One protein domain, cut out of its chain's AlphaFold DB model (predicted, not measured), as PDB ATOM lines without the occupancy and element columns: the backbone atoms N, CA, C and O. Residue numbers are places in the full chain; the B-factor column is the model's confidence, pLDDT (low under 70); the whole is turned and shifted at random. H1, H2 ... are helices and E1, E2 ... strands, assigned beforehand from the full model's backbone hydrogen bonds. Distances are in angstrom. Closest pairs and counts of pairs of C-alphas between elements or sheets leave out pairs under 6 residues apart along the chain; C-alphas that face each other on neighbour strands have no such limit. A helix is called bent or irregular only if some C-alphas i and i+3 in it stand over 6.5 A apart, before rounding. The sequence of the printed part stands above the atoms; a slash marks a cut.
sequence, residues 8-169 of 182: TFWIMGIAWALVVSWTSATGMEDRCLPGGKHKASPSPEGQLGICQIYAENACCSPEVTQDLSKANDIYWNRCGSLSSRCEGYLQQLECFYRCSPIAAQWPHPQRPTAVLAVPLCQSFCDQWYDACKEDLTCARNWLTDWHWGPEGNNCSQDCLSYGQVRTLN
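AT A GLANCE: This is residues 8 to 169 of the 182 residues of the protein "Folate_rec domain-containing protein" of Podarcis muralis (UniProt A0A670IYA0). A compact body rich in loops is built round the helix H5, with H2 and H6 packed on different parts of it. Residues 8 to 27, with the helix H1 at their far end, stick out as a long arm, and the small hairpin of E2 and E3 lies at an edge of the body beside H4. The printed part has 162 residues with seven named helices and three named strands, in the order H1 H2 H3 H4 H5 E1 H6 E2 E3 H7; the class is mostly helix, though under half of the residues are in named elements. E2 and E3 make an antiparallel two-stranded sheet. The whole is loose, with a radius of gyration of the C-alphas of 20.8 A and spans of 77 by 36 by 31 A, the arm making the length.

HOW THE PARTS SIT: H1, residues 8 to 20, touches no helix. H2, residues 49 to 54, and H3, residues 62 to 69, touch at a steep tilt of 57 degrees, opposite ways, with the closest C-alphas, of Gly 49 and Thr 65, 6.7 A apart. The hub is H5, residues 84 to 99. H2 touches H5 at a steep tilt of 47 degrees, the same way, closest at the C-alphas of Cys 51 and Cys 95, 5.3 A. H3 only just touches H5, at residues 91 to 95 alone, with 3 pairs of C-alphas within 8 A, the closest being Leu 68 and Gln 91, 7.2 A. H4, residues 71 to 76, is close to H5 but not clearly touching, and its Tyr 75 has its C-alpha 6.4 A from that of Asn 153 in E3, residues 152 to 154. E1, residues 111 to 115, pairs with no named strand. H6, residues 122 to 132, touches residues 85 to 89 of H5 alone, at a steep tilt of 49 degrees, opposite ways, closest at the C-alphas of Cys 86 and Cys 132, 4.7 A. E2, residues 147 to 149, forms an antiparallel hairpin with E3, with N 147 and O 154 at 3.0 A and N 154 and O 147 at 2.7 A, within hydrogen-bond range. H7, residues 162 to 167, only just touches H6, with 3 pairs of C-alphas within 8 A. Every O i to N i+4 pair is within hydrogen-bond range in H1, H3 and H6, against 11 of 12 in H5, 1 of 2 in H4 and H7, and 0 of 2 in H2, where 2 of 3 O i to N i+3 pairs are.

IN THESE COORDINATES: H1 begins at C-alpha 8, (42.421, -52.960, 19.238), and is 18.7 A long; H5 is 21.5 A and H6 15.5 A. H2 is irregular, with C-alphas 50 and 53 8.1 A apart, and H4 only just so, with C-alphas 73 and 76 6.7 A apart. H7 ends at C-alpha 167, (29.198, 3.577, -14.738).

THE WHOLE: Without residues 8 to 27 the body spans 41 by 35 by 31 A. The printed part has no cut; the links H1 to H2, H5 to E1 and H6 to E2 are long. Mean pLDDT of the printed part is 84.1, with residues 8 to 28, 70 to 74 and 167 to 169 under 70.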
ATOM      1  N   THR A   8      43.813 -53.077  19.711       55.41
ATOM      2  CA  THR A   8      42.421 -52.960  19.238       55.41
ATOM      3  C   THR A   8      41.636 -51.841  19.917       55.41
ATOM      4  O   THR A   8      40.723 -51.281  19.313       55.41
ATOM      5  N   PHE A   9      42.004 -51.467  21.144       57.50
ATOM      6  CA  PHE A   9      41.268 -50.466  21.924       57.50
ATOM      7  C   PHE A   9      41.484 -49.034  21.403       57.50
ATOM      8  O   PHE A   9      40.548 -48.240  21.341       57.50
ATOM      9  N   TRP A  10      42.701 -48.727  20.944       58.50
ATOM     10  CA  TRP A  10      43.055 -47.417  20.387       58.50
ATOM     11  C   TRP A  10      42.405 -47.159  19.024       58.50
ATOM     12  O   TRP A  10      41.933 -46.055  18.764       58.50
ATOM     13  N   ILE A  11      42.313 -48.188  18.177       62.09
ATOM     14  CA  ILE A  11      41.691 -48.081  16.848       62.09
ATOM     15  C   ILE A  11      40.182 -47.842  16.976       62.09
ATOM     16  O   ILE A  11      39.633 -46.999  16.270       62.09
ATOM     17  N   MET A  12      39.519 -48.523  17.914       64.06
ATOM     18  CA  MET A  12      38.088 -48.334  18.180       64.06
ATOM     19  C   MET A  12      37.783 -46.923  18.704       64.06
ATOM     20  O   MET A  12      36.792 -46.328  18.289       64.06
ATOM     21  N   GLY A  13      38.652 -46.360  19.554       65.81
ATOM     22  CA  GLY A  13      38.518 -44.987  20.054       65.81
ATOM     23  C   GLY A  13      38.695 -43.919  18.967       65.81
ATOM     24  O   GLY A  13      37.923 -42.964  18.913       65.81
ATOM     25  N   ILE A  14      39.659 -44.106  18.057       67.31
ATOM     26  CA  ILE A  14      39.875 -43.199  16.915       67.31
ATOM     27  C   ILE A  14      38.727 -43.315  15.902       67.31
ATOM     28  O   ILE A  14      38.238 -42.297  15.416       67.31
ATOM     29  N   ALA A  15      38.246 -44.529  15.619       64.94
ATOM     30  CA  ALA A  15      37.099 -44.741  14.738       64.94
ATOM     31  C   ALA A  15      35.822 -44.079  15.289       64.94
ATOM     32  O   ALA A  15      35.110 -43.417  14.540       64.94
ATOM     33  N   TRP A  16      35.572 -44.171  16.599       65.56
ATOM     34  CA  TRP A  16      34.465 -43.462  17.250       65.56
ATOM     35  C   TRP A  16      34.616 -41.936  17.173       65.56
ATOM     36  O   TRP A  16      33.648 -41.245  16.861       65.56
ATOM     37  N   ALA A  17      35.819 -41.395  17.385       61.94
ATOM     38  CA  ALA A  17      36.070 -39.956  17.283       61.94
ATOM     39  C   ALA A  17      35.872 -39.409  15.853       61.94
ATOM     40  O   ALA A  17      35.345 -38.308  15.676       61.94
ATOM     41  N   LEU A  18      36.240 -40.188  14.829       60.97
ATOM     42  CA  LEU A  18      36.006 -39.842  13.422       60.97
ATOM     43  C   LEU A  18      34.518 -39.906  13.044       60.97
ATOM     44  O   LEU A  18      34.043 -39.041  12.315       60.97
ATOM     45  N   VAL A  19      33.761 -40.871  13.579       61.12
ATOM     46  CA  VAL A  19      32.305 -40.972  13.357       61.12
ATOM     47  C   VAL A  19      31.551 -39.802  14.001       61.12
ATOM     48  O   VAL A  19      30.631 -39.261  13.393       61.12
ATOM     49  N   VAL A  20      31.962 -39.356  15.193       58.19
ATOM     50  CA  VAL A  20      31.321 -38.230  15.905       58.19
ATOM     51  C   VAL A  20      31.637 -36.875  15.254       58.19
ATOM     52  O   VAL A  20      30.856 -35.934  15.370       58.19
ATOM     53  N   SER A  21      32.738 -36.772  14.507       55.41
ATOM     54  CA  SER A  21      33.158 -35.525  13.851       55.41
ATOM     55  C   SER A  21      32.463 -35.257  12.504       55.41
ATOM     56  O   SER A  21      32.698 -34.213  11.901       55.41
ATOM     57  N   TRP A  22      31.602 -36.162  12.016       53.84
ATOM     58  CA  TRP A  22      30.926 -36.003  10.717       53.84
ATOM     59  C   TRP A  22      29.542 -35.339  10.790       53.84
ATOM     60  O   TRP A  22      29.009 -34.919   9.765       53.84
ATOM     61  N   THR A  23      28.939 -35.206  11.973       56.84
ATOM     62  CA  THR A  23      27.523 -34.810  12.106       56.84
ATOM     63  C   THR A  23      27.319 -33.339  12.463       56.84
ATOM     64  O   THR A  23      26.501 -33.006  13.320       56.84
ATOM     65  N   SER A  24      28.049 -32.421  11.833       52.78
ATOM     66  CA  SER A  24      27.798 -30.981  12.012       52.78
ATOM     67  C   SER A  24      27.938 -30.192  10.714       52.78
ATOM     68  O   SER A  24      28.569 -29.144  10.672       52.78
ATOM     69  N   ALA A  25      27.305 -30.677   9.649       55.53
ATOM     70  CA  ALA A  25      26.751 -29.780   8.647       55.53
ATOM     71  C   ALA A  25      25.258 -29.659   8.963       55.53
ATOM     72  O   ALA A  25      24.470 -30.527   8.594       55.53
ATOM     73  N   THR A  26      24.858 -28.617   9.692       52.81
ATOM     74  CA  THR A  26      23.464 -28.169   9.631       52.81
ATOM     75  C   THR A  26      23.237 -27.748   8.183       52.81
ATOM     76  O   THR A  26      23.653 -26.659   7.784       52.81
ATOM     77  N   GLY A  27      22.709 -28.664   7.366       58.41
ATOM     78  CA  GLY A  27      22.350 -28.378   5.985       58.41
ATOM     79  C   GLY A  27      21.447 -27.152   5.965       58.41
ATOM     80  O   GLY A  27      20.576 -27.013   6.823       58.41
ATOM     81  N   MET A  28      21.709 -26.228   5.045       67.06
ATOM     82  CA  MET A  28      20.847 -25.067   4.863       67.06
ATOM     83  C   MET A  28      19.454 -25.592   4.515       67.06
ATOM     84  O   MET A  28      19.297 -26.291   3.519       67.06
ATOM     85  N   GLU A  29      18.478 -25.342   5.383       83.50
ATOM     86  CA  GLU A  29      17.146 -25.919   5.231       83.50
ATOM     87  C   GLU A  29      16.391 -25.226   4.094       83.50
ATOM     88  O   GLU A  29      16.251 -23.997   4.077       83.50
ATOM     89  N   ASP A  30      15.927 -26.033   3.142       93.06
ATOM     90  CA  ASP A  30      15.122 -25.602   2.006       93.06
ATOM     91  C   ASP A  30      13.803 -24.996   2.496       93.06
ATOM     92  O   ASP A  30      12.995 -25.653   3.156       93.06
ATOM     93  N   ARG A  31      13.561 -23.725   2.164       95.19
ATOM     94  CA  ARG A  31      12.355 -23.000   2.580       95.19
ATOM     95  C   ARG A  31      11.992 -21.901   1.591       95.19
ATOM     96  O   ARG A  31      12.840 -21.353   0.895       95.19
ATOM     97  N   CYS A  32      10.727 -21.508   1.584       96.25
ATOM     98  CA  CYS A  32      10.274 -20.401   0.751       96.25
ATOM     99  C   CYS A  32      10.353 -19.065   1.487       96.25
ATOM    100  O   CYS A  32      10.238 -18.996   2.713       96.25
ATOM    101  N   LEU A  33      10.540 -17.987   0.723       94.06
ATOM    102  CA  LEU A  33      10.388 -16.634   1.249       94.06
ATOM    103  C   LEU A  33       8.929 -16.420   1.680       94.06
ATOM    104  O   LEU A  33       8.014 -16.835   0.970       94.06
ATOM    105  N   PRO A  34       8.677 -15.771   2.823       91.62
ATOM    106  CA  PRO A  34       7.317 -15.550   3.288       91.62
ATOM    107  C   PRO A  34       6.583 -14.510   2.429       91.62
ATOM    108  O   PRO A  34       7.029 -13.371   2.285       91.62
ATOM    109  N   GLY A  35       5.397 -14.881   1.939       87.62
ATOM    110  CA  GLY A  35       4.437 -13.979   1.298       87.62
ATOM    111  C   GLY A  35       4.698 -13.685  -0.183       87.62
ATOM    112  O   GLY A  35       5.506 -14.322  -0.860       87.62
ATOM    113  N   GLY A  36       3.986 -12.686  -0.709       85.12
ATOM    114  CA  GLY A  36       4.036 -12.342  -2.130       85.12
ATOM    115  C   GLY A  36       3.472 -13.467  -2.999       85.12
ATOM    116  O   GLY A  36       2.349 -13.911  -2.777       85.12
ATOM    117  N   LYS A  37       4.252 -13.910  -3.991       87.44
ATOM    118  CA  LYS A  37       3.905 -15.016  -4.904       87.44
ATOM    119  C   LYS A  37       4.613 -16.335  -4.557       87.44
ATOM    120  O   LYS A  37       4.673 -17.229  -5.395       87.44
ATOM    121  N   HIS A  38       5.170 -16.447  -3.354       94.38
ATOM    122  CA  HIS A  38       5.812 -17.672  -2.889       94.38
ATOM    123  C   HIS A  38       4.806 -18.587  -2.189       94.38
ATOM    124  O   HIS A  38       3.882 -18.124  -1.512       94.38
ATOM    125  N   LYS A  39       5.010 -19.896  -2.319       95.88
ATOM    126  CA  LYS A  39       4.312 -20.919  -1.537       95.88
ATOM    127  C   LYS A  39       4.756 -20.882  -0.072       95.88
ATOM    128  O   LYS A  39       5.800 -20.330   0.263       95.88
ATOM    129  N   ALA A  40       3.975 -21.514   0.803       94.94
ATOM    130  CA  ALA A  40       4.315 -21.635   2.223       94.94
ATOM    131  C   ALA A  40       5.546 -22.527   2.468       94.94
ATOM    132  O   ALA A  40       6.326 -22.266   3.382       94.94
ATOM    133  N   SER A  41       5.730 -23.563   1.647       95.56
ATOM    134  CA  SER A  41       6.862 -24.485   1.708       95.56
ATOM    135  C   SER A  41       7.227 -24.984   0.307       95.56
ATOM    136  O   SER A  41       6.360 -24.987  -0.579       95.56
ATOM    137  N   PRO A  42       8.481 -25.416   0.093       97.19
ATOM    138  CA  PRO A  42       8.878 -26.057  -1.149       97.19
ATOM    139  C   PRO A  42       8.060 -27.330  -1.390       97.19
ATOM    140  O   PRO A  42       7.735 -28.059  -0.448       97.19
ATOM    141  N   SER A  43       7.689 -27.585  -2.640       97.31
ATOM    142  CA  SER A  43       7.053 -28.843  -3.041       97.31
ATOM    143  C   SER A  43       7.231 -29.090  -4.539       97.31
ATOM    144  O   SER A  43       7.437 -28.119  -5.279       97.31
ATOM    145  N   PRO A  44       7.093 -30.347  -5.000       97.69
ATOM    146  CA  PRO A  44       7.062 -30.649  -6.422       97.69
ATOM    147  C   PRO A  44       5.938 -29.897  -7.139       97.69
ATOM    148  O   PRO A  44       4.837 -29.747  -6.607       97.69
ATOM    149  N   GLU A  45       6.226 -29.460  -8.358       96.81
ATOM    150  CA  GLU A  45       5.316 -28.806  -9.291       96.81
ATOM    151  C   GLU A  45       5.440 -29.468 -10.663       96.81
ATOM    152  O   GLU A  45       6.499 -29.973 -11.028       96.81
ATOM    153  N   GLY A  46       4.357 -29.464 -11.439       91.00
ATOM    154  CA  GLY A  46       4.355 -30.069 -12.772       91.00
ATOM    155  C   GLY A  46       5.178 -29.264 -13.783       91.00
ATOM    156  O   GLY A  46       6.386 -29.442 -13.941       91.00
ATOM    157  N   GLN A  47       4.499 -28.390 -14.525       91.38
ATOM    158  CA  GLN A  47       5.106 -27.618 -15.606       91.38
ATOM    159  C   GLN A  47       5.361 -26.175 -15.160       91.38
ATOM    160  O   GLN A  47       4.421 -25.409 -14.965       91.38
ATOM    161  N   LEU A  48       6.638 -25.805 -15.040       93.75
ATOM    162  CA  LEU A  48       7.099 -24.466 -14.643       93.75
ATOM    163  C   LEU A  48       7.716 -23.672 -15.810       93.75
ATOM    164  O   LEU A  48       8.328 -22.621 -15.608       93.75
ATOM    165  N   GLY A  49       7.587 -24.175 -17.043       91.56
ATOM    166  CA  GLY A  49       8.045 -23.497 -18.257       91.56
ATOM    167  C   GLY A  49       9.538 -23.163 -18.210       91.56
ATOM    168  O   GLY A  49      10.374 -24.050 -18.051       91.56
ATOM    169  N   ILE A  50       9.877 -21.874 -18.311       90.75
ATOM    170  CA  ILE A  50      11.263 -21.377 -18.224       90.75
ATOM    171  C   ILE A  50      11.946 -21.686 -16.878       90.75
ATOM    172  O   ILE A  50      13.171 -21.699 -16.805       90.75
ATOM    173  N   CYS A  51      11.175 -21.981 -15.825       94.94
ATOM    174  CA  CYS A  51      11.676 -22.289 -14.487       94.94
ATOM    175  C   CYS A  51      11.687 -23.800 -14.177       94.94
ATOM    176  O   CYS A  51      11.771 -24.177 -13.008       94.94
ATOM    177  N   GLN A  52      11.605 -24.679 -15.190       96.06
ATOM    178  CA  GLN A  52      11.475 -26.137 -15.009       96.06
ATOM    179  C   GLN A  52      12.571 -26.768 -14.139       96.06
ATOM    180  O   GLN A  52      12.319 -27.779 -13.491       96.06
ATOM    181  N   ILE A  53      13.755 -26.153 -14.061       96.06
ATOM    182  CA  ILE A  53      14.856 -26.615 -13.201       96.06
ATOM    183  C   ILE A  53      14.482 -26.699 -11.710       96.06
ATOM    184  O   ILE A  53      15.150 -27.404 -10.965       96.06
ATOM    185  N   TYR A  54      13.422 -26.007 -11.275       97.06
ATOM    186  CA  TYR A  54      12.944 -26.022  -9.890       97.06
ATOM    187  C   TYR A  54      11.794 -27.009  -9.642       97.06
ATOM    188  O   TYR A  54      11.357 -27.139  -8.506       97.06
ATOM    189  N   ALA A  55      11.289 -27.700 -10.668       96.94
ATOM    190  CA  ALA A  55      10.030 -28.447 -10.603       96.94
ATOM    191  C   ALA A  55       9.981 -29.538  -9.526       96.94
ATOM    192  O   ALA A  55       8.921 -29.788  -8.968       96.94
ATOM    193  N   GLU A  56      11.103 -30.167  -9.182       97.00
ATOM    194  CA  GLU A  56      11.125 -31.201  -8.141       97.00
ATOM    195  C   GLU A  56      10.957 -30.629  -6.724       97.00
ATOM    196  O   GLU A  56      10.468 -31.327  -5.838       97.00
ATOM    197  N   ASN A  57      11.330 -29.364  -6.502       97.06
ATOM    198  CA  ASN A  57      11.270 -28.720  -5.193       97.06
ATOM    199  C   ASN A  57      11.123 -27.190  -5.313       97.06
ATOM    200  O   ASN A  57      12.042 -26.434  -4.998       97.06
ATOM    201  N   ALA A  58       9.978 -26.719  -5.811       97.50
ATOM    202  CA  ALA A  58       9.769 -25.306  -6.128       97.50
ATOM    203  C   ALA A  58       9.094 -24.535  -4.991       97.50
ATOM    204  O   ALA A  58       8.248 -25.073  -4.280       97.50
ATOM    205  N   CYS A  59       9.369 -23.234  -4.915       97.38
ATOM    206  CA  CYS A  59       8.653 -22.242  -4.104       97.38
ATOM    207  C   CYS A  59       7.623 -21.410  -4.876       97.38
ATOM    208  O   CYS A  59       6.913 -20.607  -4.274       97.38
ATOM    209  N   CYS A  60       7.504 -21.618  -6.185       95.88
ATOM    210  CA  CYS A  60       6.518 -20.974  -7.048       95.88
ATOM    211  C   CYS A  60       5.476 -21.996  -7.521       95.88
ATOM    212  O   CYS A  60       5.706 -23.199  -7.402       95.88
ATOM    213  N   SER A  61       4.357 -21.519  -8.067       94.69
ATOM    214  CA  SER A  61       3.359 -22.344  -8.759       94.69
ATOM    215  C   SER A  61       3.395 -22.099 -10.280       94.69
ATOM    216  O   SER A  61       3.969 -21.095 -10.726       94.69
ATOM    217  N   PRO A  62       2.772 -22.962 -11.107       92.81
ATOM    218  CA  PRO A  62       2.702 -22.777 -12.557       92.81
ATOM    219  C   PRO A  62       2.136 -21.413 -12.976       92.81
ATOM    220  O   PRO A  62       2.658 -20.789 -13.902       92.81
ATOM    221  N   GLU A  63       1.145 -20.884 -12.256       90.12
ATOM    222  CA  GLU A  63       0.548 -19.566 -12.521       90.12
ATOM    223  C   GLU A  63       1.589 -18.441 -12.395       90.12
ATOM    224  O   GLU A  63       1.651 -17.535 -13.227       90.12
ATOM    225  N   VAL A  64       2.478 -18.537 -11.401       86.25
ATOM    226  CA  VAL A  64       3.558 -17.561 -11.178       86.25
ATOM    227  C   VAL A  64       4.565 -17.573 -12.328       86.25
ATOM    228  O   VAL A  64       5.100 -16.519 -12.686       86.25
ATOM    229  N   THR A  65       4.817 -18.739 -12.924       84.06
ATOM    230  CA  THR A  65       5.718 -18.869 -14.081       84.06
ATOM    231  C   THR A  65       5.079 -18.391 -15.384       84.06
ATOM    232  O   THR A  65       5.767 -17.813 -16.226       84.06
ATOM    233  N   GLN A  66       3.756 -18.518 -15.533       84.00
ATOM    234  CA  GLN A  66       3.036 -17.901 -16.650       84.00
ATOM    235  C   GLN A  66       3.096 -16.374 -16.579       84.00
ATOM    236  O   GLN A  66       3.334 -15.728 -17.599       84.00
ATOM    237  N   ASP A  67       2.960 -15.788 -15.390       79.94
ATOM    238  CA  ASP A  67       3.148 -14.346 -15.216       79.94
ATOM    239  C   ASP A  67       4.563 -13.896 -15.606       79.94
ATOM    240  O   ASP A  67       4.724 -12.826 -16.186       79.94
ATOM    241  N   LEU A  68       5.587 -14.712 -15.327       79.06
ATOM    242  CA  LEU A  68       6.965 -14.429 -15.742       79.06
ATOM    243  C   LEU A  68       7.141 -14.438 -17.258       79.06
ATOM    244  O   LEU A  68       7.801 -13.551 -17.787       79.06
ATOM    245  N   SER A  69       6.502 -15.369 -17.969       71.88
ATOM    246  CA  SER A  69       6.538 -15.372 -19.440       71.88
ATOM    247  C   SER A  69       5.917 -14.116 -20.068       71.88
ATOM    248  O   SER A  69       6.259 -13.762 -21.190       71.88
ATOM    249  N   LYS A  70       5.053 -13.407 -19.329       69.50
ATOM    250  CA  LYS A  70       4.445 -12.126 -19.728       69.50
ATOM    251  C   LYS A  70       5.179 -10.908 -19.151       69.50
ATOM    252  O   LYS A  70       4.838  -9.774 -19.476       69.50
ATOM    253  N   ALA A  71       6.160 -11.117 -18.270       65.31
ATOM    254  CA  ALA A  71       6.844 -10.043 -17.555       65.31
ATOM    255  C   ALA A  71       7.737  -9.193 -18.467       65.31
ATOM    256  O   ALA A  71       7.988  -8.034 -18.132       65.31
ATOM    257  N   ASN A  72       8.162  -9.727 -19.619       60.09
ATOM    258  CA  ASN A  72       8.910  -8.954 -20.605       60.09
ATOM    259  C   ASN A  72       8.115  -7.714 -21.033       60.09
ATOM    260  O   ASN A  72       8.605  -6.603 -20.873       60.09
ATOM    261  N   ASP A  73       6.847  -7.883 -21.409       59.28
ATOM    262  CA  ASP A  73       6.003  -6.784 -21.899       59.28
ATOM    263  C   ASP A  73       5.509  -5.842 -20.791       59.28
ATOM    264  O   ASP A  73       5.183  -4.686 -21.051       59.28
ATOM    265  N   ILE A  74       5.429  -6.329 -19.550       63.03
ATOM    266  CA  ILE A  74       4.735  -5.618 -18.463       63.03
ATOM    267  C   ILE A  74       5.711  -4.983 -17.470       63.03
ATOM    268  O   ILE A  74       5.361  -3.991 -16.842       63.03
ATOM    269  N   TYR A  75       6.919  -5.521 -17.298       72.50
ATOM    270  CA  TYR A  75       7.841  -5.074 -16.249       72.50
ATOM    271  C   TYR A  75       9.206  -4.644 -16.765       72.50
ATOM    272  O   TYR A  75       9.700  -3.598 -16.341       72.50
ATOM    273  N   TRP A  76       9.822  -5.433 -17.643       78.50
ATOM    274  CA  TRP A  76      11.204  -5.193 -18.057       78.50
ATOM    275  C   TRP A  76      11.314  -4.239 -19.250       78.50
ATOM    276  O   TRP A  76      12.209  -3.394 -19.288       78.50
ATOM    277  N   ASN A  77      10.370  -4.321 -20.186       81.12
ATOM    278  CA  ASN A  77      10.346  -3.535 -21.412       81.12
ATOM    279  C   ASN A  77       9.664  -2.172 -21.211       81.12
ATOM    280  O   ASN A  77       8.517  -1.960 -21.598       81.12
ATOM    281  N   ARG A  78      10.370  -1.225 -20.581       86.31
ATOM    282  CA  ARG A  78       9.918   0.182 -20.484       86.31
ATOM    283  C   ARG A  78      10.705   1.147 -21.373       86.31
ATOM    284  O   ARG A  78      10.269   2.274 -21.576       86.31
ATOM    285  N   CYS A  79      11.814   0.682 -21.942       88.38
ATOM    286  CA  CYS A  79      12.699   1.448 -22.821       88.38
ATOM    287  C   CYS A  79      12.849   0.835 -24.222       88.38
ATOM    288  O   CYS A  79      13.784   1.175 -24.943       88.38
ATOM    289  N   GLY A  80      11.941  -0.065 -24.606       85.81
ATOM    290  CA  GLY A  80      12.062  -0.889 -25.804       85.81
ATOM    291  C   GLY A  80      12.448  -2.328 -25.469       85.81
ATOM    292  O   GLY A  80      12.918  -2.630 -24.368       85.81
ATOM    293  N   SER A  81      12.173  -3.229 -26.413       88.31
ATOM    294  CA  SER A  81      12.341  -4.666 -26.206       88.31
ATOM    295  C   SER A  81      13.792  -5.023 -25.918       88.31
ATOM    296  O   SER A  81      14.698  -4.576 -26.619       88.31
ATOM    297  N   LEU A  82      13.991  -5.862 -24.902       89.44
ATOM    298  CA  LEU A  82      15.298  -6.417 -24.575       89.44
ATOM    299  C   LEU A  82      15.752  -7.403 -25.653       89.44
ATOM    300  O   LEU A  82      14.934  -8.062 -26.302       89.44
ATOM    301  N   SER A  83      17.066  -7.559 -25.801       93.56
ATOM    302  CA  SER A  83      17.611  -8.672 -26.562       93.56
ATOM    303  C   SER A  83      17.203 -10.007 -25.925       93.56
ATOM    304  O   SER A  83      17.130 -10.141 -24.699       93.56
ATOM    305  N   SER A  84      17.006 -11.040 -26.749       92.94
ATOM    306  CA  SER A  84      16.657 -12.385 -26.264       92.94
ATOM    307  C   SER A  84      17.698 -12.947 -25.292       92.94
ATOM    308  O   SER A  84      17.368 -13.702 -24.376       92.94
ATOM    309  N   ARG A  85      18.968 -12.555 -25.463       95.19
ATOM    310  CA  ARG A  85      20.056 -12.951 -24.570       95.19
ATOM    311  C   ARG A  85      19.895 -12.310 -23.192       95.19
ATOM    312  O   ARG A  85      20.008 -13.026 -22.204       95.19
ATOM    313  N   CYS A  86      19.629 -11.006 -23.116       92.75
ATOM    314  CA  CYS A  86      19.416 -10.323 -21.840       92.75
ATOM    315  C   CYS A  86      18.153 -10.813 -21.129       92.75
ATOM    316  O   CYS A  86      18.196 -11.133 -19.939       92.75
ATOM    317  N   GLU A  87      17.050 -10.948 -21.870       90.75
ATOM    318  CA  GLU A  87      15.783 -11.454 -21.342       90.75
ATOM    319  C   GLU A  87      15.959 -12.829 -20.682       90.75
ATOM    320  O   GLU A  87      15.493 -13.041 -19.563       90.75
ATOM    321  N   GLY A  88      16.707 -13.740 -21.315       92.00
ATOM    322  CA  GLY A  88      16.983 -15.063 -20.755       92.00
ATOM    323  C   GLY A  88      17.692 -15.029 -19.392       92.00
ATOM    324  O   GLY A  88      17.432 -15.887 -18.547       92.00
ATOM    325  N   TYR A  89      18.552 -14.039 -19.133       92.31
ATOM    326  CA  TYR A  89      19.181 -13.870 -17.818       92.31
ATOM    327  C   TYR A  89      18.215 -13.295 -16.777       92.31
ATOM    328  O   TYR A  89      18.201 -13.767 -15.639       92.31
ATOM    329  N   LEU A  90      17.375 -12.325 -17.155       90.00
ATOM    330  CA  LEU A  90      16.346 -11.785 -16.256       90.00
ATOM    331  C   LEU A  90      15.325 -12.858 -15.860       90.00
ATOM    332  O   LEU A  90      14.951 -12.964 -14.693       90.00
ATOM    333  N   GLN A  91      14.946 -13.713 -16.810       90.81
ATOM    334  CA  GLN A  91      14.110 -14.884 -16.568       90.81
ATOM    335  C   GLN A  91      14.750 -15.847 -15.564       90.81
ATOM    336  O   GLN A  91      14.090 -16.252 -14.610       90.81
ATOM    337  N   GLN A  92      16.038 -16.176 -15.717       92.31
ATOM    338  CA  GLN A  92      16.745 -17.048 -14.772       92.31
ATOM    339  C   GLN A  92      16.798 -16.461 -13.355       92.31
ATOM    340  O   GLN A  92      16.580 -17.189 -12.384       92.31
ATOM    341  N   LEU A  93      17.045 -15.154 -13.231       91.62
ATOM    342  CA  LEU A  93      17.054 -14.456 -11.944       91.62
ATOM    343  C   LEU A  93      15.680 -14.457 -11.273       91.62
ATOM    344  O   LEU A  93      15.583 -14.738 -10.079       91.62
ATOM    345  N   GLU A  94      14.613 -14.199 -12.026       90.69
ATOM    346  CA  GLU A  94      13.253 -14.290 -11.496       90.69
ATOM    347  C   GLU A  94      12.864 -15.723 -11.129       90.69
ATOM    348  O   GLU A  94      12.249 -15.938 -10.084       90.69
ATOM    349  N   CYS A  95      13.238 -16.720 -11.936       93.75
ATOM    350  CA  CYS A  95      13.017 -18.121 -11.588       93.75
ATOM    351  C   CYS A  95      13.732 -18.472 -10.280       93.75
ATOM    352  O   CYS A  95      13.133 -19.099  -9.410       93.75
ATOM    353  N   PHE A  96      14.984 -18.036 -10.100       95.12
ATOM    354  CA  PHE A  96      15.695 -18.215  -8.837       95.12
ATOM    355  C   PHE A  96      14.948 -17.558  -7.675       95.12
ATOM    356  O   PHE A  96      14.645 -18.226  -6.691       95.12
ATOM    357  N   TYR A  97      14.605 -16.277  -7.806       92.88
ATOM    358  CA  TYR A  97      13.932 -15.524  -6.753       92.88
ATOM    359  C   TYR A  97      12.594 -16.154  -6.345       92.88
ATOM    360  O   TYR A  97      12.347 -16.319  -5.155       92.88
ATOM    361  N   ARG A  98      11.755 -16.544  -7.314       92.81
ATOM    362  CA  ARG A  98      10.396 -17.039  -7.045       92.81
ATOM    363  C   ARG A  98      10.328 -18.524  -6.719       92.81
ATOM    364  O   ARG A  98       9.452 -18.937  -5.964       92.81
ATOM    365  N   CYS A  99      11.179 -19.338  -7.338       96.31
ATOM    366  CA  CYS A  99      11.031 -20.791  -7.323       96.31
ATOM    367  C   CYS A  99      12.100 -21.505  -6.498       96.31
ATOM    368  O   CYS A  99      11.852 -22.633  -6.088       96.31
ATOM    369  N   SER A 100      13.255 -20.894  -6.234       96.12
ATOM    370  CA  SER A 100      14.342 -21.594  -5.555       96.12
ATOM    371  C   SER A 100      14.094 -21.731  -4.045       96.12
ATOM    372  O   SER A 100      13.914 -20.714  -3.371       96.12
ATOM    373  N   PRO A 101      14.168 -22.947  -3.474       95.94
ATOM    374  CA  PRO A 101      14.031 -23.164  -2.032       95.94
ATOM    375  C   PRO A 101      15.247 -22.673  -1.231       95.94
ATOM    376  O   PRO A 101      15.196 -22.581  -0.006       95.94
ATOM    377  N   ILE A 102      16.337 -22.309  -1.913       94.62
ATOM    378  CA  ILE A 102      17.531 -21.743  -1.280       94.62
ATOM    379  C   ILE A 102      17.545 -20.211  -1.297       94.62
ATOM    380  O   ILE A 102      18.337 -19.602  -0.583       94.62
ATOM    381  N   ALA A 103      16.657 -19.547  -2.050       93.75
ATOM    382  CA  ALA A 103      16.613 -18.080  -2.101       93.75
ATOM    383  C   ALA A 103      16.388 -17.461  -0.707       93.75
ATOM    384  O   ALA A 103      16.966 -16.427  -0.365       93.75
ATOM    385  N   ALA A 104      15.624 -18.147   0.145       93.38
ATOM    386  CA  ALA A 104      15.335 -17.735   1.515       93.38
ATOM    387  C   ALA A 104      16.532 -17.823   2.486       93.38
ATOM    388  O   ALA A 104      16.382 -17.513   3.674       93.38
ATOM    389  N   GLN A 105      17.712 -18.236   2.019       92.75
ATOM    390  CA  GLN A 105      18.962 -18.175   2.783       92.75
ATOM    391  C   GLN A 105      19.510 -16.744   2.876       92.75
ATOM    392  O   GLN A 105      20.244 -16.430   3.812       92.75
ATOM    393  N   TRP A 106      19.090 -15.856   1.969       92.62
ATOM    394  CA  TRP A 106      19.517 -14.455   1.921       92.62
ATOM    395  C   TRP A 106      18.340 -13.484   2.080       92.62
ATOM    396  O   TRP A 106      18.096 -12.675   1.183       92.62
ATOM    397  N   PRO A 107      17.567 -13.542   3.181       90.38
ATOM    398  CA  PRO A 107      16.389 -12.703   3.348       90.38
ATOM    399  C   PRO A 107      16.771 -11.230   3.522       90.38
ATOM    400  O   PRO A 107      17.743 -10.886   4.198       90.38
ATOM    401  N   HIS A 108      15.959 -10.333   2.971       90.12
ATOM    402  CA  HIS A 108      16.093  -8.910   3.242       90.12
ATOM    403  C   HIS A 108      15.597  -8.593   4.669       90.12
ATOM    404  O   HIS A 108      14.464  -8.941   5.014       90.12
ATOM    405  N   PRO A 109      16.363  -7.854   5.496       87.44
ATOM    406  CA  PRO A 109      16.064  -7.671   6.925       87.44
ATOM    407  C   PRO A 109      14.746  -6.933   7.206       87.44
ATOM    408  O   PRO A 109      14.158  -7.087   8.268       87.44
ATOM    409  N   GLN A 110      14.286  -6.112   6.261       88.12
ATOM    410  CA  GLN A 110      13.090  -5.265   6.411       88.12
ATOM    411  C   GLN A 110      11.967  -5.606   5.421       88.12
ATOM    412  O   GLN A 110      10.907  -4.988   5.455       88.12
ATOM    413  N   ARG A 111      12.203  -6.531   4.482       86.56
ATOM    414  CA  ARG A 111      11.276  -6.833   3.381       86.56
ATOM    415  C   ARG A 111      11.148  -8.351   3.285       86.56
ATOM    416  O   ARG A 111      11.940  -8.959   2.575       86.56
ATOM    417  N   PRO A 112      10.193  -8.964   4.002       85.69
ATOM    418  CA  PRO A 112      10.127 -10.419   4.161       85.69
ATOM    419  C   PRO A 112      10.064 -11.200   2.842       85.69
ATOM    420  O   PRO A 112      10.555 -12.319   2.769       85.69
ATOM    421  N   THR A 113       9.505 -10.598   1.792       87.56
ATOM    422  CA  THR A 113       9.391 -11.208   0.464       87.56
ATOM    423  C   THR A 113      10.653 -11.083  -0.386       87.56
ATOM    424  O   THR A 113      10.698 -11.690  -1.444       87.56
ATOM    425  N   ALA A 114      11.641 -10.279   0.013       87.88
ATOM    426  CA  ALA A 114      12.795  -9.939  -0.811       87.88
ATOM    427  C   ALA A 114      14.071 -10.644  -0.340       87.88
ATOM    428  O   ALA A 114      14.208 -11.013   0.828       87.88
ATOM    429  N   VAL A 115      15.034 -10.748  -1.253       88.81
ATOM    430  CA  VAL A 115      16.391 -11.215  -0.963       88.81
ATOM    431  C   VAL A 115      17.385 -10.060  -0.950       88.81
ATOM    432  O   VAL A 115      17.163  -9.028  -1.589       88.81
ATOM    433  N   LEU A 116      18.490 -10.219  -0.226       87.94
ATOM    434  CA  LEU A 116      19.571  -9.241  -0.165       87.94
ATOM    435  C   LEU A 116      20.932  -9.935  -0.201       87.94
ATOM    436  O   LEU A 116      21.178 -10.847   0.573       87.94
ATOM    437  N   ALA A 117      21.835  -9.437  -1.051       87.00
ATOM    438  CA  ALA A 117      23.222  -9.905  -1.140       87.00
ATOM    439  C   ALA A 117      23.366 -11.415  -1.432       87.00
ATOM    440  O   ALA A 117      24.221 -12.087  -0.859       87.00
ATOM    441  N   VAL A 118      22.550 -11.932  -2.358       89.75
ATOM    442  CA  VAL A 118      22.696 -13.297  -2.888       89.75
ATOM    443  C   VAL A 118      24.075 -13.431  -3.561       89.75
ATOM    444  O   VAL A 118      24.378 -12.644  -4.465       89.75
ATOM    445  N   PRO A 119      24.921 -14.397  -3.160       90.06
ATOM    446  CA  PRO A 119      26.244 -14.611  -3.728       90.06
ATOM    447  C   PRO A 119      26.113 -15.320  -5.076       90.06
ATOM    448  O   PRO A 119      26.159 -16.545  -5.177       90.06
ATOM    449  N   LEU A 120      25.921 -14.534  -6.130       88.75
ATOM    450  CA  LEU A 120      25.938 -15.044  -7.493       88.75
ATOM    451  C   LEU A 120      27.369 -15.394  -7.911       88.75
ATOM    452  O   LEU A 120      28.335 -14.733  -7.525       88.75
ATOM    453  N   CYS A 121      27.502 -16.430  -8.736       91.75
ATOM    454  CA  CYS A 121      28.783 -16.765  -9.347       91.75
ATOM    455  C   CYS A 121      29.275 -15.590 -10.202       91.75
ATOM    456  O   CYS A 121      28.517 -15.064 -11.017       91.75
ATOM    457  N   GLN A 122      30.557 -15.229 -10.081       91.12
ATOM    458  CA  GLN A 122      31.153 -14.131 -10.853       91.12
ATOM    459  C   GLN A 122      30.920 -14.298 -12.363       91.12
ATOM    460  O   GLN A 122      30.485 -13.370 -13.038       91.12
ATOM    461  N   SER A 123      31.100 -15.519 -12.871       94.12
ATOM    462  CA  SER A 123      30.868 -15.851 -14.279       94.12
ATOM    463  C   SER A 123      29.422 -15.634 -14.729       94.12
ATOM    464  O   SER A 123      29.202 -15.296 -15.890       94.12
ATOM    465  N   PHE A 124      28.438 -15.825 -13.848       93.00
ATOM    466  CA  PHE A 124      27.037 -15.544 -14.151       93.00
ATOM    467  C   PHE A 124      26.811 -14.032 -14.260       93.00
ATOM    468  O   PHE A 124      26.219 -13.573 -15.231       93.00
ATOM    469  N   CYS A 125      27.339 -13.255 -13.307       90.81
ATOM    470  CA  CYS A 125      27.248 -11.794 -13.317       90.81
ATOM    471  C   CYS A 125      27.878 -11.178 -14.573       90.81
ATOM    472  O   CYS A 125      27.297 -10.276 -15.178       90.81
ATOM    473  N   ASP A 126      29.050 -11.672 -14.979       90.88
ATOM    474  CA  ASP A 126      29.760 -11.162 -16.152       90.88
ATOM    475  C   ASP A 126      29.003 -11.479 -17.444       90.88
ATOM    476  O   ASP A 126      28.777 -10.590 -18.266       90.88
ATOM    477  N   GLN A 127      28.518 -12.714 -17.598       95.44
ATOM    478  CA  GLN A 127      27.756 -13.100 -18.785       95.44
ATOM    479  C   GLN A 127      26.388 -12.419 -18.864       95.44
ATOM    480  O   GLN A 127      25.951 -12.075 -19.965       95.44
ATOM    481  N   TRP A 128      25.726 -12.213 -17.723       93.88
ATOM    482  CA  TRP A 128      24.495 -11.435 -17.652       93.88
ATOM    483  C   TRP A 128      24.743  -9.995 -18.098       93.88
ATOM    484  O   TRP A 128      24.028  -9.478 -18.955       93.88
ATOM    485  N   TYR A 129      25.793  -9.357 -17.580       91.81
ATOM    486  CA  TYR A 129      26.135  -8.007 -18.004       91.81
ATOM    487  C   TYR A 129      26.447  -7.928 -19.497       91.81
ATOM    488  O   TYR A 129      25.888  -7.082 -20.190       91.81
ATOM    489  N   ASP A 130      27.296  -8.817 -20.010       95.56
ATOM    490  CA  ASP A 130      27.643  -8.830 -21.429       95.56
ATOM    491  C   ASP A 130      26.438  -9.090 -22.333       95.56
ATOM    492  O   ASP A 130      26.414  -8.612 -23.467       95.56
ATOM    493  N   ALA A 131      25.441  -9.827 -21.839       95.56
ATOM    494  CA  ALA A 131      24.183 -10.035 -22.539       95.56
ATOM    495  C   ALA A 131      23.316  -8.771 -22.602       95.56
ATOM    496  O   ALA A 131      22.636  -8.581 -23.602       95.56
ATOM    497  N   CYS A 132      23.339  -7.935 -21.560       92.75
ATOM    498  CA  CYS A 132      22.433  -6.794 -21.421       92.75
ATOM    499  C   CYS A 132      23.061  -5.432 -21.733       92.75
ATOM    500  O   CYS A 132      22.322  -4.469 -21.874       92.75
ATOM    501  N   LYS A 133      24.392  -5.295 -21.805       93.81
ATOM    502  CA  LYS A 133      25.082  -3.986 -21.794       93.81
ATOM    503  C   LYS A 133      24.633  -2.983 -22.866       93.81
ATOM    504  O   LYS A 133      24.685  -1.788 -22.589       93.81
ATOM    505  N   GLU A 134      24.179  -3.460 -24.025       94.31
ATOM    506  CA  GLU A 134      23.666  -2.630 -25.128       94.31
ATOM    507  C   GLU A 134      22.141  -2.425 -25.079       94.31
ATOM    508  O   GLU A 134      21.615  -1.559 -25.775       94.31
ATOM    509  N   ASP A 135      21.425  -3.195 -24.254       93.12
ATOM    510  CA  ASP A 135      19.986  -3.032 -24.059       93.12
ATOM    511  C   ASP A 135      19.696  -1.807 -23.185       93.12
ATOM    512  O   ASP A 135      20.545  -1.347 -22.413       93.12
ATOM    513  N   LEU A 136      18.478  -1.274 -23.295       91.88
ATOM    514  CA  LEU A 136      18.061  -0.067 -22.587       91.88
ATOM    515  C   LEU A 136      17.287  -0.384 -21.305       91.88
ATOM    516  O   LEU A 136      16.489  -1.316 -21.230       91.88
ATOM    517  N   THR A 137      17.480   0.452 -20.292       87.94
ATOM    518  CA  THR A 137      16.704   0.469 -19.055       87.94
ATOM    519  C   THR A 137      16.639   1.885 -18.488       87.94
ATOM    520  O   THR A 137      17.504   2.722 -18.735       87.94
ATOM    521  N   CYS A 138      15.604   2.160 -17.706       86.00
ATOM    522  CA  CYS A 138      15.445   3.407 -16.957       86.00
ATOM    523  C   CYS A 138      15.536   3.191 -15.439       86.00
ATOM    524  O   CYS A 138      15.447   4.153 -14.678       86.00
ATOM    525  N   ALA A 139      15.710   1.944 -14.983       82.62
ATOM    526  CA  ALA A 139      15.823   1.603 -13.570       82.62
ATOM    527  C   ALA A 139      17.275   1.262 -13.220       82.62
ATOM    528  O   ALA A 139      17.863   0.333 -13.777       82.62
ATOM    529  N   ARG A 140      17.847   1.988 -12.253       77.94
ATOM    530  CA  ARG A 140      19.167   1.669 -11.682       77.94
ATOM    531  C   ARG A 140      19.016   0.701 -10.516       77.94
ATOM    532  O   ARG A 140      19.772  -0.256 -10.377       77.94
ATOM    533  N   ASN A 141      17.993   0.928  -9.703       76.69
ATOM    534  CA  ASN A 141      17.503   0.034  -8.678       76.69
ATOM    535  C   ASN A 141      16.073  -0.404  -9.020       76.69
ATOM    536  O   ASN A 141      15.090   0.303  -8.792       76.69
ATOM    537  N   TRP A 142      15.967  -1.638  -9.509       77.19
ATOM    538  CA  TRP A 142      14.714  -2.269  -9.917       77.19
ATOM    539  C   TRP A 142      13.710  -2.473  -8.769       77.19
ATOM    540  O   TRP A 142      12.561  -2.818  -9.027       77.19
ATOM    541  N   LEU A 143      14.106  -2.246  -7.510       74.31
ATOM    542  CA  LEU A 143      13.212  -2.308  -6.352       74.31
ATOM    543  C   LEU A 143      12.587  -0.958  -5.983       74.31
ATOM    544  O   LEU A 143      11.609  -0.949  -5.237       74.31
ATOM    545  N   THR A 144      13.170   0.167  -6.403       74.75
ATOM    546  CA  THR A 144      12.784   1.497  -5.892       74.75
ATOM    547  C   THR A 144      12.523   2.538  -6.963       74.75
ATOM    548  O   THR A 144      11.794   3.484  -6.690       74.75
ATOM    549  N   ASP A 145      13.076   2.382  -8.163       79.06
ATOM    550  CA  ASP A 145      13.117   3.475  -9.143       79.06
ATOM    551  C   ASP A 145      11.835   3.595  -9.983       79.06
ATOM    552  O   ASP A 145      11.701   4.512 -10.794       79.06
ATOM    553  N   TRP A 146      10.879   2.683  -9.801       82.06
ATOM    554  CA  TRP A 146       9.634   2.639 -10.562       82.06
ATOM    555  C   TRP A 146       8.588   3.638 -10.067       82.06
ATOM    556  O   TRP A 146       8.270   3.682  -8.877       82.06
ATOM    557  N   HIS A 147       7.949   4.345 -11.004       85.00
ATOM    558  CA  HIS A 147       6.690   5.044 -10.751       85.00
ATOM    559  C   HIS A 147       5.498   4.136 -11.047       85.00
ATOM    560  O   HIS A 147       5.295   3.708 -12.179       85.00
ATOM    561  N   TRP A 148       4.671   3.867 -10.044       83.00
ATOM    562  CA  TRP A 148       3.505   2.999 -10.197       83.00
ATOM    563  C   TRP A 148       2.280   3.781 -10.657       83.00
ATOM    564  O   TRP A 148       1.861   4.732  -9.997       83.00
ATOM    565  N   GLY A 149       1.709   3.364 -11.784       81.81
ATOM    566  CA  GLY A 149       0.475   3.899 -12.347       81.81
ATOM    567  C   GLY A 149      -0.544   2.796 -12.656       81.81
ATOM    568  O   GLY A 149      -0.286   1.620 -12.386       81.81
ATOM    569  N   PRO A 150      -1.698   3.149 -13.246       79.31
ATOM    570  CA  PRO A 150      -2.748   2.185 -13.587       79.31
ATOM    571  C   PRO A 150      -2.288   1.101 -14.580       79.31
ATOM    572  O   PRO A 150      -2.835   0.004 -14.570       79.31
ATOM    573  N   GLU A 151      -1.255   1.376 -15.383       76.00
ATOM    574  CA  GLU A 151      -0.658   0.436 -16.349       76.00
ATOM    575  C   GLU A 151       0.601  -0.290 -15.818       76.00
ATOM    576  O   GLU A 151       1.349  -0.918 -16.572       76.00
ATOM    577  N   GLY A 152       0.864  -0.205 -14.509       78.62
ATOM    578  CA  GLY A 152       2.007  -0.849 -13.856       78.62
ATOM    579  C   GLY A 152       3.192   0.090 -13.613       78.62
ATOM    580  O   GLY A 152       3.010   1.267 -13.293       78.62
ATOM    581  N   ASN A 153       4.411  -0.450 -13.686       83.50
ATOM    582  CA  ASN A 153       5.646   0.284 -13.420       83.50
ATOM    583  C   ASN A 153       6.047   1.164 -14.611       83.50
ATOM    584  O   ASN A 153       6.179   0.688 -15.725       83.50
ATOM    585  N   ASN A 154       6.320   2.439 -14.375       83.94
ATOM    586  CA  ASN A 154       6.759   3.389 -15.392       83.94
ATOM    587  C   ASN A 154       8.146   3.935 -15.058       83.94
ATOM    588  O   ASN A 154       8.543   3.992 -13.888       83.94
ATOM    589  N   CYS A 155       8.870   4.350 -16.096       83.12
ATOM    590  CA  CYS A 155      10.162   5.004 -15.953       83.12
ATOM    591  C   CYS A 155      10.023   6.340 -15.222       83.12
ATOM    592  O   CYS A 155       9.157   7.153 -15.541       83.12
ATOM    593  N   SER A 156      10.907   6.572 -14.255       73.88
ATOM    594  CA  SER A 156      11.052   7.852 -13.558       73.88
ATOM    595  C   SER A 156      12.150   8.737 -14.153       73.88
ATOM    596  O   SER A 156      12.248   9.907 -13.793       73.88
ATOM    597  N   GLN A 157      12.987   8.176 -15.029       77.56
ATOM    598  CA  GLN A 157      14.190   8.777 -15.605       77.56
ATOM    599  C   GLN A 157      14.316   8.398 -17.087       77.56
ATOM    600  O   GLN A 157      13.615   7.502 -17.565       77.56
ATOM    601  N   ASP A 158      15.244   9.052 -17.785       86.12
ATOM    602  CA  ASP A 158      15.566   8.747 -19.177       86.12
ATOM    603  C   ASP A 158      16.103   7.319 -19.351       86.12
ATOM    604  O   ASP A 158      16.791   6.765 -18.487       86.12
ATOM    605  N   CYS A 159      15.808   6.737 -20.512       89.44
ATOM    606  CA  CYS A 159      16.323   5.436 -20.912       89.44
ATOM    607  C   CYS A 159      17.820   5.515 -21.226       89.44
ATOM    608  O   CYS A 159      18.254   6.299 -22.069       89.44
ATOM    609  N   LEU A 160      18.600   4.660 -20.570       90.69
ATOM    610  CA  LEU A 160      20.041   4.524 -20.742       90.69
ATOM    611  C   LEU A 160      20.385   3.069 -21.043       90.69
ATOM    612  O   LEU A 160      19.663   2.158 -20.646       90.69
ATOM    613  N   SER A 161      21.515   2.829 -21.699       91.81
ATOM    614  CA  SER A 161      22.023   1.461 -21.823       91.81
ATOM    615  C   SER A 161      22.419   0.895 -20.456       91.81
ATOM    616  O   SER A 161      22.884   1.634 -19.578       91.81
ATOM    617  N   TYR A 162      22.312  -0.422 -20.266       88.44
ATOM    618  CA  TYR A 162      22.838  -1.080 -19.060       88.44
ATOM    619  C   TYR A 162      24.327  -0.762 -18.838       88.44
ATOM    620  O   TYR A 162      24.760  -0.598 -17.694       88.44
ATOM    621  N   GLY A 163      25.111  -0.624 -19.915       88.88
ATOM    622  CA  GLY A 163      26.508  -0.196 -19.852       88.88
ATOM    623  C   GLY A 163      26.687   1.196 -19.238       88.88
ATOM    624  O   GLY A 163      27.559   1.391 -18.393       88.88
ATOM    625  N   GLN A 164      25.827   2.156 -19.591       88.31
ATOM    626  CA  GLN A 164      25.828   3.498 -18.995       88.31
ATOM    627  C   GLN A 164      25.331   3.495 -17.546       88.31
ATOM    628  O   GLN A 164      25.880   4.198 -16.702       88.31
ATOM    629  N   VAL A 165      24.319   2.688 -17.215       82.44
ATOM    630  CA  VAL A 165      23.838   2.567 -15.827       82.44
ATOM    631  C   VAL A 165      24.935   2.019 -14.911       82.44
ATOM    632  O   VAL A 165      25.085   2.492 -13.783       82.44
ATOM    633  N   ARG A 166      25.759   1.086 -15.410       73.06
ATOM    634  CA  ARG A 166      26.883   0.503 -14.662       73.06
ATOM    635  C   ARG A 166      27.911   1.545 -14.196       73.06
ATOM    636  O   ARG A 166      28.512   1.395 -13.133       73.06
ATOM    637  N   THR A 167      28.140   2.587 -14.989       69.50
ATOM    638  CA  THR A 167      29.198   3.577 -14.738       69.50
ATOM    639  C   THR A 167      28.746   4.738 -13.850       69.50
ATOM    640  O   THR A 167      29.581   5.387 -13.226       69.50
ATOM    641  N   LEU A 168      27.437   4.975 -13.712       61.53
ATOM    642  CA  LEU A 168      26.857   6.135 -13.018       61.53
ATOM    643  C   LEU A 168      26.519   5.887 -11.527       61.53
ATOM    644  O   LEU A 168      25.509   6.396 -11.042       61.53
ATOM    645  N   ASN A 169      27.370   5.154 -10.789       54.34
ATOM    646  CA  ASN A 169      27.135   4.590  -9.438       54.34
ATOM    647  C   ASN A 169      26.195   3.370  -9.418       54.34
ATOM    648  O   ASN A 169      25.110   3.405  -8.834       54.34
TER     649      ASN A 169